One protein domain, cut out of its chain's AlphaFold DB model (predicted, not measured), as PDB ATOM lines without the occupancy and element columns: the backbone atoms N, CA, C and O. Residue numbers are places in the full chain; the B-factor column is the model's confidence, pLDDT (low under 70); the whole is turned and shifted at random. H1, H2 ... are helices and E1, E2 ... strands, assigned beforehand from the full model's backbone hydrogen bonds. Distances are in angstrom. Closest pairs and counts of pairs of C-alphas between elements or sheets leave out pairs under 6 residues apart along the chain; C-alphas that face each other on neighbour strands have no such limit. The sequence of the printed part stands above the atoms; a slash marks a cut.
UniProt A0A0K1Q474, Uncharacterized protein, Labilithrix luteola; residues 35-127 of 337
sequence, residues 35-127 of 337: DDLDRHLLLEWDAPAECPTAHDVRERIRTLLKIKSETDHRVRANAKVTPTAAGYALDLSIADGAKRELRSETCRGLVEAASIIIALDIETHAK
ATOM      1  N   ASP A  35     207.017 109.764  78.870       89.94
ATOM      2  CA  ASP A  35     208.335 109.941  78.256       89.94
ATOM      3  C   ASP A  35     208.991 111.259  78.686       89.94
ATOM      4  O   ASP A  35     210.205 111.318  78.876       89.94
ATOM      5  N   ASP A  36     208.203 112.327  78.855       89.88
ATOM      6  CA  ASP A  36     208.697 113.593  79.401       89.88
ATOM      7  C   ASP A  36     209.126 113.395  80.860       89.88
ATOM      8  O   ASP A  36     210.236 113.778  81.227       89.88
ATOM      9  N   LEU A  37     208.299 112.737  81.678       92.69
ATOM     10  CA  LEU A  37     208.629 112.468  83.078       92.69
ATOM     11  C   LEU A  37     209.913 111.636  83.216       92.69
ATOM     12  O   LEU A  37     210.769 111.994  84.019       92.69
ATOM     13  N   ASP A  38     210.102 110.592  82.409       93.38
ATOM     14  CA  ASP A  38     211.298 109.739  82.452       93.38
ATOM     15  C   ASP A  38     212.582 110.485  82.039       93.38
ATOM     16  O   ASP A  38     213.682 110.131  82.477       93.38
ATOM     17  N   ARG A  39     212.477 111.561  81.242       91.94
ATOM     18  CA  ARG A  39     213.627 112.437  80.956       91.94
ATOM     19  C   ARG A  39     214.030 113.297  82.151       91.94
ATOM     20  O   ARG A  39     215.208 113.642  82.239       91.94
ATOM     21  N   HIS A  40     213.096 113.613  83.047       92.00
ATOM     22  CA  HIS A  40     213.305 114.498  84.199       92.00
ATOM     23  C   HIS A  40     213.387 113.765  85.547       92.00
ATOM     24  O   HIS A  40     213.866 114.350  86.517       92.00
ATOM     25  N   LEU A  41     212.973 112.498  85.628       95.31
ATOM     26  CA  LEU A  41     212.927 111.716  86.862       95.31
ATOM     27  C   LEU A  41     213.592 110.346  86.684       95.31
ATOM     28  O   LEU A  41     213.091 109.474  85.979       95.31
ATOM     29  N   LEU A  42     214.668 110.112  87.432       96.69
ATOM     30  CA  LEU A  42     215.266 108.790  87.596       96.69
ATOM     31  C   LEU A  42     214.813 108.198  88.936       96.69
ATOM     32  O   LEU A  42     215.375 108.518  89.984       96.69
ATOM     33  N   LEU A  43     213.762 107.375  88.888       97.69
ATOM     34  CA  LEU A  43     213.159 106.729  90.059       97.69
ATOM     35  C   LEU A  43     213.626 105.274  90.201       97.69
ATOM     36  O   LEU A  43     213.271 104.434  89.370       97.69
ATOM     37  N   GLU A  44     214.330 104.979  91.293       98.25
ATOM     38  CA  GLU A  44     214.587 103.623  91.783       98.25
ATOM     39  C   GLU A  44     213.592 103.296  92.906       98.25
ATOM     40  O   GLU A  44     213.536 103.983  93.926       98.25
ATOM     41  N   TRP A  45     212.779 102.258  92.707       98.12
ATOM     42  CA  TRP A  45     211.702 101.885  93.626       98.12
ATOM     43  C   TRP A  45     211.806 100.402  93.986       98.12
ATOM     44  O   TRP A  45     211.569  99.540  93.139       98.12
ATOM     45  N   ASP A  46     212.164 100.122  95.238       98.56
ATOM     46  CA  ASP A  46     212.254  98.779  95.819       98.56
ATOM     47  C   ASP A  46     211.117  98.592  96.828       98.56
ATOM     48  O   ASP A  46     211.064  99.272  97.855       98.56
ATOM     49  N   ALA A  47     210.169  97.708  96.528       98.19
ATOM     50  CA  ALA A  47     209.005  97.486  97.373       98.19
ATOM     51  C   ALA A  47     208.531  96.022  97.318       98.19
ATOM     52  O   ALA A  47     208.745  95.344  96.311       98.19
ATOM     53  N   PRO A  48     207.852  95.535  98.376       98.06
ATOM     54  CA  PRO A  48     207.194  94.231  98.375       98.06
ATOM     55  C   PRO A  48     206.172  94.082  97.239       98.06
ATOM     56  O   PRO A  48     205.615  95.070  96.760       98.06
ATOM     57  N   ALA A  49     205.876  92.844  96.839       97.62
ATOM     58  CA  ALA A  49     204.992  92.561  95.703       97.62
ATOM     59  C   ALA A  49     203.540  93.042  95.912       97.62
ATOM     60  O   ALA A  49     202.812  93.246  94.945       97.62
ATOM     61  N   GLU A  50     203.109  93.224  97.161       97.19
ATOM     62  CA  GLU A  50     201.793  93.762  97.508       97.19
ATOM     63  C   GLU A  50     201.685  95.294  97.385       97.19
ATOM     64  O   GLU A  50     200.585  95.849  97.455       97.19
ATOM     65  N   CYS A  51     202.809  95.993  97.219       98.38
ATOM     66  CA  CYS A  51     202.853  97.439  97.046       98.38
ATOM     67  C   CYS A  51     202.674  97.851  95.576       98.38
ATOM     68  O   CYS A  51     203.047  97.099  94.675       98.38
ATOM     69  N   PRO A  52     202.163  99.070  95.306       98.31
ATOM     70  CA  PRO A  52     202.185  99.636  93.960       98.31
ATOM     71  C   PRO A  52     203.598  99.657  93.364       98.31
ATOM     72  O   PRO A  52     204.596  99.851  94.067       98.31
ATOM     73  N   THR A  53     203.663  99.456  92.052       98.25
ATOM     74  CA  THR A  53     204.910  99.348  91.294       98.25
ATOM     75  C   THR A  53     205.535 100.720  91.035       98.25
ATOM     76  O   THR A  53     204.893 101.760  91.181       98.25
ATOM     77  N   ALA A  54     206.785 100.735  90.561       97.75
ATOM     78  CA  ALA A  54     207.443 101.966  90.119       97.75
ATOM     79  C   ALA A  54     206.634 102.720  89.041       97.75
ATOM     80  O   ALA A  54     206.629 103.949  89.021       97.75
ATOM     81  N   HIS A  55     205.942 101.992  88.156       97.19
ATOM     82  CA  HIS A  55     205.088 102.578  87.121       97.19
ATOM     83  C   HIS A  55     203.917 103.346  87.747       97.19
ATOM     84  O   HIS A  55     203.674 104.492  87.380       97.19
ATOM     85  N   ASP A  56     203.241 102.751  88.734       97.31
ATOM     86  CA  ASP A  56     202.101 103.377  89.417       97.31
ATOM     87  C   ASP A  56     202.513 104.678  90.122       97.31
ATOM     88  O   ASP A  56     201.791 105.677  90.093       97.31
ATOM     89  N   VAL A  57     203.708 104.686  90.725       97.94
ATOM     90  CA  VAL A  57     204.283 105.874  91.373       97.94
ATOM     91  C   VAL A  57     204.533 106.985  90.346       97.94
ATOM     92  O   VAL A  57     204.201 108.141  90.622       97.94
ATOM     93  N   ARG A  58     205.077 106.658  89.163       97.12
ATOM     94  CA  ARG A  58     205.330 107.627  88.079       97.12
ATOM     95  C   ARG A  58     204.042 108.215  87.518       97.12
ATOM     96  O   ARG A  58     203.946 109.433  87.419       97.12
ATOM     97  N   GLU A  59     203.038 107.388  87.231       95.94
ATOM     98  CA  GLU A  59     201.717 107.870  86.801       95.94
ATOM     99  C   GLU A  59     201.119 108.823  87.840       95.94
ATOM    100  O   GLU A  59     200.623 109.900  87.506       95.94
ATOM    101  N   ARG A  60     201.241 108.494  89.131       96.75
ATOM    102  CA  ARG A  60     200.757 109.383  90.187       96.75
ATOM    103  C   ARG A  60     201.516 110.711  90.215       96.75
ATOM    104  O   ARG A  60     200.869 111.750  90.322       96.75
ATOM    105  N   ILE A  61     202.843 110.703  90.072       96.56
ATOM    106  CA  ILE A  61     203.658 111.927  89.967       96.56
ATOM    107  C   ILE A  61     203.227 112.760  88.752       96.56
ATOM    108  O   ILE A  61     202.991 113.956  88.898       96.56
ATOM    109  N   ARG A  62     203.028 112.129  87.587       94.19
ATOM    110  CA  ARG A  62     202.561 112.780  86.351       94.19
ATOM    111  C   ARG A  62     201.257 113.545  86.570       94.19
ATOM    112  O   ARG A  62     201.162 114.702  86.186       94.19
ATOM    113  N   THR A  63     200.289 112.939  87.264       93.31
ATOM    114  CA  THR A  63     198.998 113.591  87.571       93.31
ATOM    115  C   THR A  63     199.098 114.767  88.548       93.31
ATOM    116  O   THR A  63     198.154 115.547  88.663       93.31
ATOM    117  N   LEU A  64     200.202 114.879  89.292       94.12
ATOM    118  CA  LEU A  64     200.417 115.944  90.274       94.12
ATOM    119  C   LEU A  64     201.137 117.161  89.677       94.12
ATOM    120  O   LEU A  64     200.906 118.271  90.158       94.12
ATOM    121  N   LEU A  65     201.965 116.967  88.648       92.75
ATOM    122  CA  LEU A  65     202.715 118.037  87.991       92.75
ATOM    123  C   LEU A  65     201.787 118.897  87.126       92.75
ATOM    124  O   LEU A  65     201.092 118.391  86.249       92.75
ATOM    125  N   LYS A  66     201.787 120.215  87.359       84.56
ATOM    126  CA  LYS A  66     200.909 121.158  86.631       84.56
ATOM    127  C   LYS A  66     201.610 121.990  85.569       84.56
ATOM    128  O   LYS A  66     200.948 122.650  84.778       84.56
ATOM    129  N   ILE A  67     202.936 122.042  85.611       78.62
ATOM    130  CA  ILE A  67     203.736 122.931  84.769       78.62
ATOM    131  C   ILE A  67     204.794 122.080  84.094       78.62
ATOM    132  O   ILE A  67     205.530 121.371  84.777       78.62
ATOM    133  N   LYS A  68     204.864 122.133  82.763       76.94
ATOM    134  CA  LYS A  68     205.961 121.526  82.011       76.94
ATOM    135  C   LYS A  68     207.227 122.334  82.270       76.94
ATOM    136  O   LYS A  68     207.246 123.537  82.017       76.94
ATOM    137  N   SER A  69     208.255 121.696  82.820       73.38
ATOM    138  CA  SER A  69     209.541 122.361  83.003       73.38
ATOM    139  C   SER A  69     210.331 122.301  81.703       73.38
ATOM    140  O   SER A  69     210.499 121.225  81.136       73.38
ATOM    141  N   GLU A  70     210.843 123.440  81.243       75.06
ATOM    142  CA  GLU A  70     211.804 123.489  80.133       75.06
ATOM    143  C   GLU A  70     213.247 123.233  80.599       75.06
ATOM    144  O   GLU A  70     214.164 123.134  79.784       75.06
ATOM    145  N   THR A  71     213.483 123.121  81.909       69.19
ATOM    146  CA  THR A  71     214.830 122.910  82.445       69.19
ATOM    147  C   THR A  71     215.270 121.462  82.247       69.19
ATOM    148  O   THR A  71     214.582 120.554  82.706       69.19
ATOM    149  N   ASP A  72     216.473 121.236  81.713       80.06
ATOM    150  CA  ASP A  72     217.110 119.908  81.573       80.06
ATOM    151  C   ASP A  72     217.579 119.305  82.921       80.06
ATOM    152  O   ASP A  72     218.512 118.505  83.004       80.06
ATOM    153  N   HIS A  73     216.964 119.727  84.028       85.69
ATOM    154  CA  HIS A  73     217.282 119.212  85.347       85.69
ATOM    155  C   HIS A  73     216.651 117.829  85.536       85.69
ATOM    156  O   HIS A  73     215.478 117.614  85.214       85.69
ATOM    157  N   ARG A  74     217.449 116.893  86.059       91.88
ATOM    158  CA  ARG A  74     217.046 115.511  86.323       91.88
ATOM    159  C   ARG A  74     217.046 115.240  87.817       91.88
ATOM    160  O   ARG A  74     218.110 115.163  88.427       91.88
ATOM    161  N   VAL A  75     215.866 115.017  88.376       93.44
ATOM    162  CA  VAL A  75     215.696 114.588  89.763       93.44
ATOM    163  C   VAL A  75     215.962 113.089  89.846       93.44
ATOM    164  O   VAL A  75     215.389 112.297  89.099       93.44
ATOM    165  N   ARG A  76     216.832 112.670  90.765       97.06
ATOM    166  CA  ARG A  76     217.054 111.250  91.070       97.06
ATOM    167  C   ARG A  76     216.482 110.933  92.442       97.06
ATOM    168  O   ARG A  76     216.928 111.510  93.432       97.06
ATOM    169  N   ALA A  77     215.541 109.995  92.490       97.50
ATOM    170  CA  ALA A  77     214.878 109.561  93.710       97.50
ATOM    171  C   ALA A  77     215.052 108.050  93.898       97.50
ATOM    172  O   ALA A  77     214.751 107.276  92.993       97.50
ATOM    173  N   ASN A  78     215.493 107.635  95.084       98.38
ATOM    174  CA  ASN A  78     215.538 106.229  95.476       98.38
ATOM    175  C   ASN A  78     214.629 106.024  96.680       98.38
ATOM    176  O   ASN A  78     214.728 106.757  97.671       98.38
ATOM    177  N   ALA A  79     213.775 105.018  96.594       98.25
ATOM    178  CA  ALA A  79     212.770 104.707  97.588       98.25
ATOM    179  C   ALA A  79     212.773 103.212  97.896       98.25
ATOM    180  O   ALA A  79     212.720 102.385  96.985       98.25
ATOM    181  N   LYS A  80     212.799 102.883  99.189       98.62
ATOM    182  CA  LYS A  80     212.695 101.508  99.670       98.62
ATOM    183  C   LYS A  80     211.553 101.365 100.662       98.62
ATOM    184  O   LYS A  80     211.563 102.011 101.707       98.62
ATOM    185  N   VAL A  81     210.593 100.501 100.352       98.62
ATOM    186  CA  VAL A  81     209.477 100.170 101.240       98.62
ATOM    187  C   VAL A  81     209.799  98.894 102.010       98.62
ATOM    188  O   VAL A  81     210.126  97.869 101.421       98.62
ATOM    189  N   THR A  82     209.668  98.936 103.335       98.56
ATOM    190  CA  THR A  82     209.870  97.782 104.219       98.56
ATOM    191  C   THR A  82     208.614  97.546 105.064       98.56
ATOM    192  O   THR A  82     208.100  98.496 105.666       98.56
ATOM    193  N   PRO A  83     208.087  96.309 105.142       98.12
ATOM    194  CA  PRO A  83     206.994  95.987 106.052       98.12
ATOM    195  C   PRO A  83     207.466  96.063 107.510       98.12
ATOM    196  O   PRO A  83     208.601  95.732 107.848       98.12
ATOM    197  N   THR A  84     206.575  96.495 108.392       98.25
ATOM    198  CA  THR A  84     206.813  96.670 109.828       98.25
ATOM    199  C   THR A  84     205.654  96.069 110.622       98.25
ATOM    200  O   THR A  84     204.604  95.757 110.067       98.25
ATOM    201  N   ALA A  85     205.799  95.945 111.944       97.62
ATOM    202  CA  ALA A  85     204.723  95.427 112.797       97.62
ATOM    203  C   ALA A  85     203.444  96.293 112.783       97.62
ATOM    204  O   ALA A  85     202.368  95.787 113.085       97.62
ATOM    205  N   ALA A  86     203.555  97.582 112.442       96.69
ATOM    206  CA  ALA A  86     202.453  98.548 112.455       96.69
ATOM    207  C   ALA A  86     201.959  98.947 111.047       96.69
ATOM    208  O   ALA A  86     201.164  99.873 110.923       96.69
ATOM    209  N   GLY A  87     202.448  98.294 109.987       97.69
ATOM    210  CA  GLY A  87     202.166  98.668 108.599       97.69
ATOM    211  C   GLY A  87     203.441  98.689 107.768       97.69
ATOM    212  O   GLY A  87     204.198  97.724 107.763       97.69
ATOM    213  N   TYR A  88     203.731  99.800 107.104       98.56
ATOM    214  CA  TYR A  88     204.866  99.953 106.197       98.56
ATOM    215  C   TYR A  88     205.703 101.182 106.564       98.56
ATOM    216  O   TYR A  88     205.173 102.200 107.022       98.56
ATOM    217  N   ALA A  89     207.006 101.105 106.302       98.50
ATOM    218  CA  ALA A  89     207.933 102.230 106.347       98.50
ATOM    219  C   ALA A  89     208.583 102.435 104.972       98.50
ATOM    220  O   ALA A  89     208.867 101.463 104.272       98.50
ATOM    221  N   LEU A  90     208.804 103.688 104.581       98.50
ATOM    222  CA  LEU A  90     209.492 104.086 103.357       98.50
ATOM    223  C   LEU A  90     210.725 104.906 103.723       98.50
ATOM    224  O   LEU A  90     210.584 105.975 104.315       98.50
ATOM    225  N   ASP A  91     211.891 104.463 103.273       98.44
ATOM    226  CA  ASP A  91     213.096 105.286 103.224       98.44
ATOM    227  C   ASP A  91     213.191 105.952 101.847       98.44
ATOM    228  O   ASP A  91     213.429 105.280 100.841       98.44
ATOM    229  N   LEU A  92     212.995 107.271 101.792       98.19
ATOM    230  CA  LEU A  92     213.077 108.080 100.575       98.19
ATOM    231  C   LEU A  92     214.346 108.939 100.587       98.19
ATOM    232  O   LEU A  92     214.620 109.663 101.544       98.19
ATOM    233  N   SER A  93     215.102 108.905  99.493       97.38
ATOM    234  CA  SER A  93     216.271 109.757  99.262       97.38
ATOM    235  C   SER A  93     216.184 110.421  97.894       97.38
ATOM    236  O   SER A  93     215.869 109.761  96.909       97.38
ATOM    237  N   ILE A  94     216.469 111.718  97.841       96.19
ATOM    238  CA  ILE A  94     216.532 112.512  96.609       96.19
ATOM    239  C   ILE A  94     217.966 113.043  96.514       96.19
ATOM    240  O   ILE A  94     218.509 113.448  97.539       96.19
ATOM    241  N   ALA A  95     218.607 112.955  95.343       85.62
ATOM    242  CA  ALA A  95     220.070 113.055  95.201       85.62
ATOM    243  C   ALA A  95     220.715 114.314  95.810       85.62
ATOM    244  O   ALA A  95     221.807 114.205  96.362       85.62
ATOM    245  N   ASP A  96     220.017 115.451  95.796       81.00
ATOM    246  CA  ASP A  96     220.491 116.721  96.366       81.00
ATOM    247  C   ASP A  96     219.764 117.101  97.676       81.00
ATOM    248  O   ASP A  96     219.895 118.211  98.191       81.00
ATOM    249  N   GLY A  97     218.990 116.166  98.239       83.62
ATOM    250  CA  GLY A  97     218.073 116.395  99.349       83.62
ATOM    251  C   GLY A  97     218.344 115.557 100.602       83.62
ATOM    252  O   GLY A  97     219.150 114.627 100.645       83.62
ATOM    253  N   ALA A  98     217.613 115.890 101.667       83.50
ATOM    254  CA  ALA A  98     217.628 115.124 102.907       83.50
ATOM    255  C   ALA A  98     216.897 113.780 102.742       83.50
ATOM    256  O   ALA A  98     215.833 113.712 102.122       83.50
ATOM    257  N   LYS A  99     217.428 112.722 103.369       95.88
ATOM    258  CA  LYS A  99     216.716 111.445 103.514       95.88
ATOM    259  C   LYS A  99     215.493 111.631 104.410       95.88
ATOM    260  O   LYS A  99     215.574 112.318 105.429       95.88
ATOM    261  N   ARG A 100     214.371 111.017 104.041       96.38
ATOM    262  CA  ARG A 100     213.112 111.070 104.792       96.38
ATOM    263  C   ARG A 100     212.606 109.658 105.041       96.38
ATOM    264  O   ARG A 100     212.526 108.868 104.107       96.38
ATOM    265  N   GLU A 101     212.234 109.380 106.283       98.12
ATOM    266  CA  GLU A 101     211.510 108.166 106.653       98.12
ATOM    267  C   GLU A 101     210.018 108.508 106.761       98.12
ATOM    268  O   GLU A 101     209.640 109.449 107.464       98.12
ATOM    269  N   LEU A 102     209.165 107.765 106.058       98.00
ATOM    270  CA  LEU A 102     207.707 107.881 106.141       98.00
ATOM    271  C   LEU A 102     207.123 106.571 106.670       98.00
ATOM    272  O   LEU A 102     207.641 105.497 106.378       98.00
ATOM    273  N   ARG A 103     206.021 106.642 107.420       98.38
ATOM    274  CA  ARG A 103     205.311 105.464 107.942       98.38
ATOM    275  C   ARG A 103     203.819 105.568 107.653       98.38
ATOM    276  O   ARG A 103     203.261 106.661 107.691       98.38
ATOM    277  N   SER A 104     203.184 104.438 107.369       97.94
ATOM    278  CA  SER A 104     201.745 104.340 107.104       97.94
ATOM    279  C   SER A 104     201.246 102.942 107.444       97.94
ATOM    280  O   SER A 104     201.964 101.965 107.251       97.94
ATOM    281  N   GLU A 105     199.988 102.826 107.858       98.25
ATOM    282  CA  GLU A 105     199.323 101.528 108.036       98.25
ATOM    283  C   GLU A 105     199.166 100.774 106.702       98.25
ATOM    284  O   GLU A 105     199.111  99.548 106.674       98.25
ATOM    285  N   THR A 106     199.137 101.499 105.576       98.19
ATOM    286  CA  THR A 106     198.972 100.927 104.232       98.19
ATOM    287  C   THR A 106     200.072 101.373 103.277       98.19
ATOM    288  O   THR A 106     200.464 102.545 103.262       98.19
ATOM    289  N   CYS A 107     200.521 100.460 102.411       98.06
ATOM    290  CA  CYS A 107     201.538 100.779 101.409       98.06
ATOM    291  C   CYS A 107     201.065 101.849 100.408       98.06
ATOM    292  O   CYS A 107     201.837 102.717 100.005       98.06
ATOM    293  N   ARG A 108     199.766 101.868 100.076       97.62
ATOM    294  CA  ARG A 108     199.175 102.902  99.211       97.62
ATOM    295  C   ARG A 108     199.342 104.313  99.791       97.62
ATOM    296  O   ARG A 108     199.651 105.228  99.037       97.62
ATOM    297  N   GLY A 109     199.205 104.474 101.111       96.69
ATOM    298  CA  GLY A 109     199.433 105.760 101.776       96.69
ATOM    299  C   GLY A 109     200.885 106.247 101.676       96.69
ATOM    300  O   GLY A 109     201.111 107.440 101.484       96.69
ATOM    301  N   LEU A 110     201.871 105.338 101.726       97.69
ATOM    302  CA  LEU A 110     203.281 105.698 101.505       97.69
ATOM    303  C   LEU A 110     203.536 106.149 100.073       97.69
ATOM    304  O   LEU A 110     204.224 107.144  99.870       97.69
ATOM    305  N   VAL A 111     202.978 105.432  99.097       97.31
ATOM    306  CA  VAL A 111     203.102 105.781  97.677       97.31
ATOM    307  C   VAL A 111     202.519 107.163  97.410       97.31
ATOM    308  O   VAL A 111     203.184 107.990  96.799       97.31
ATOM    309  N   GLU A 112     201.323 107.454  97.924       97.56
ATOM    310  CA  GLU A 112     200.695 108.763  97.740       97.56
ATOM    311  C   GLU A 112     201.530 109.900  98.348       97.56
ATOM    312  O   GLU A 112     201.776 110.908  97.684       97.56
ATOM    313  N   ALA A 113     202.036 109.720  99.572       97.75
ATOM    314  CA  ALA A 113     202.907 110.701 100.212       97.75
ATOM    315  C   ALA A 113     204.240 110.885  99.457       97.75
ATOM    316  O   ALA A 113     204.685 112.017  99.256       97.75
ATOM    317  N   ALA A 114     204.860 109.791  99.008       98.00
ATOM    318  CA  ALA A 114     206.111 109.819  98.253       98.00
ATOM    319  C   ALA A 114     205.946 110.537  96.906       98.00
ATOM    320  O   ALA A 114     206.755 111.405  96.583       98.00
ATOM    321  N   SER A 115     204.877 110.240  96.158       97.81
ATOM    322  CA  SER A 115     204.580 110.899  94.881       97.81
ATOM    323  C   SER A 115     204.422 112.412  95.038       97.81
ATOM    324  O   SER A 115     204.933 113.156  94.208       97.81
ATOM    325  N   ILE A 116     203.778 112.882  96.113       96.81
ATOM    326  CA  ILE A 116     203.640 114.321  96.391       96.81
ATOM    327  C   ILE A 116     205.000 114.959  96.690       96.81
ATOM    328  O   ILE A 116     205.304 116.020  96.151       96.81
ATOM    329  N   ILE A 117     205.827 114.323  97.527       96.12
ATOM    330  CA  ILE A 117     207.156 114.850  97.872       96.12
ATOM    331  C   ILE A 117     208.038 114.959  96.625       96.12
ATOM    332  O   ILE A 117     208.668 115.993  96.429       96.12
ATOM    333  N   ILE A 118     208.056 113.924  95.782       95.88
ATOM    334  CA  ILE A 118     208.858 113.905  94.554       95.88
ATOM    335  C   ILE A 118     208.331 114.937  93.544       95.88
ATOM    336  O   ILE A 118     209.126 115.659  92.951       95.88
ATOM    337  N   ALA A 119     207.009 115.061  93.374       94.75
ATOM    338  CA  ALA A 119     206.421 116.054  92.469       94.75
ATOM    339  C   ALA A 119     206.771 117.494  92.882       94.75
ATOM    340  O   ALA A 119     207.140 118.305  92.036       94.75
ATOM    341  N   LEU A 120     206.708 117.803  94.184       93.06
ATOM    342  CA  LEU A 120     207.089 119.119  94.703       93.06
ATOM    343  C   LEU A 120     208.570 119.428  94.462       93.06
ATOM    344  O   LEU A 120     208.900 120.556  94.108       93.06
ATOM    345  N   ASP A 121     209.450 118.442  94.631       91.94
ATOM    346  CA  ASP A 121     210.885 118.599  94.381       91.94
ATOM    347  C   ASP A 121     211.154 118.968  92.908       91.94
ATOM    348  O   ASP A 121     211.790 119.989  92.626       91.94
ATOM    349  N   ILE A 122     210.529 118.241  91.971       91.69
ATOM    350  CA  ILE A 122     210.580 118.538  90.528       91.69
ATOM    351  C   ILE A 122     210.101 119.972  90.235       91.69
ATOM    352  O   ILE A 122     210.786 120.716  89.530       91.69
ATOM    353  N   GLU A 123     208.960 120.398  90.793       89.12
ATOM    354  CA  GLU A 123     208.427 121.754  90.578       89.12
ATOM    355  C   GLU A 123     209.331 122.852  91.164       89.12
ATOM    356  O   GLU A 123     209.443 123.936  90.583       89.12
ATOM    357  N   THR A 124     209.997 122.599  92.294       87.94
ATOM    358  CA  THR A 124     210.906 123.587  92.897       87.94
ATOM    359  C   THR A 124     212.164 123.814  92.067       87.94
ATOM    360  O   THR A 124     212.585 124.962  91.914       87.94
ATOM    361  N   HIS A 125     212.721 122.761  91.468       82.69
ATOM    362  CA  HIS A 125     213.893 122.873  90.604       82.69
ATOM    363  C   HIS A 125     213.567 123.446  89.216       82.69
ATOM    364  O   HIS A 125     214.409 124.114  88.618       82.69
ATOM    365  N   ALA A 126     212.331 123.281  88.737       79.38
ATOM    366  CA  ALA A 126     211.860 123.864  87.480       79.38
ATOM    367  C   ALA A 126     211.841 125.407  87.469       79.38
ATOM    368  O   ALA A 126     211.910 126.026  86.409       79.38
ATOM    369  N   LYS A 127     211.724 126.052  88.637       71.38
ATOM    370  CA  LYS A 127     211.450 127.497  88.740       71.38
ATOM    371  C   LYS A 127     212.697 128.393  88.850       71.38
ATOM    372  O   LYS A 127     212.549 129.600  89.024       71.38
TER     373      LYS A 127
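Overview. This is residues 35 to 127 of the 337 residues of an uncharacterized protein of Labilithrix luteola (UniProt A0A0K1Q474). A twisted sheet of four strands curls round one long helix, H3, and a shorter helix, H2, packs on H3 and on strand E1; the sheet's other face is bare, and the small helix H1 sits at the start of E1. The 93 printed residues run H1 E1 H2 E2 E3 E4 H3, with the mixed sheet in the order E1 E2 E3 E4. The class is mixed, helices and strands, and the whole is compact, with a radius of gyration of the C-alphas of 12.9 A and spans of 43 by 24 by 18 A.

Arrangement. Begin at E1, residues 41 to 46, and its parallel neighbour E2, residues 75 to 84, where N 44 and O 77 are 2.9 A apart, within hydrogen-bond range. E2, E3, residues 87 to 94, and E4, residues 100 to 104, make a meander of two hairpins, each strand the antiparallel neighbour of the one before; look for N 80 and O 91 at 3.0 A and N 90 and O 102 at 2.8 A, both within range. The sheet curls round H3, residues 107 to 126, closest to E3 at the C-alphas of Tyr 88 and Cys 107, 5.9 A. H2, residues 54 to 64, on the same face, forms two layers, helices on one face of a sheet, with H3 and the sheet. H2 touches H3 with residues 111 to 119 of H3 alone, closest at the C-alphas of Ile 61 and Ser 115, 5.1 A, at a steep tilt of 56 degrees, the same way. E1, H2 and E2 form a strand-helix-strand unit, parallel strands joined through a helix, with a left-handed crossover. H1, residues 35 to 40, only grazes the sheet. In H1, H2 and H3 every O i to N i+4 pair is within range.

Along the chain. Find C-alpha 35, where H1 begins, at (208.335, 109.941, 78.256). E1 spans 15.7 A, H2 15.6 A, E2 28.3 A, E3 23.3 A and E4 13.4 A. H3 spans 28.9 A and ends at C-alpha 126, (211.860, 123.864, 87.480).

Size, cuts and confidence. The C-alphas of Glu 70 and Ala 85 are the two farthest apart, 43.6 A. The printed part has no cut and no long link; residue 71 alone is under pLDDT 70.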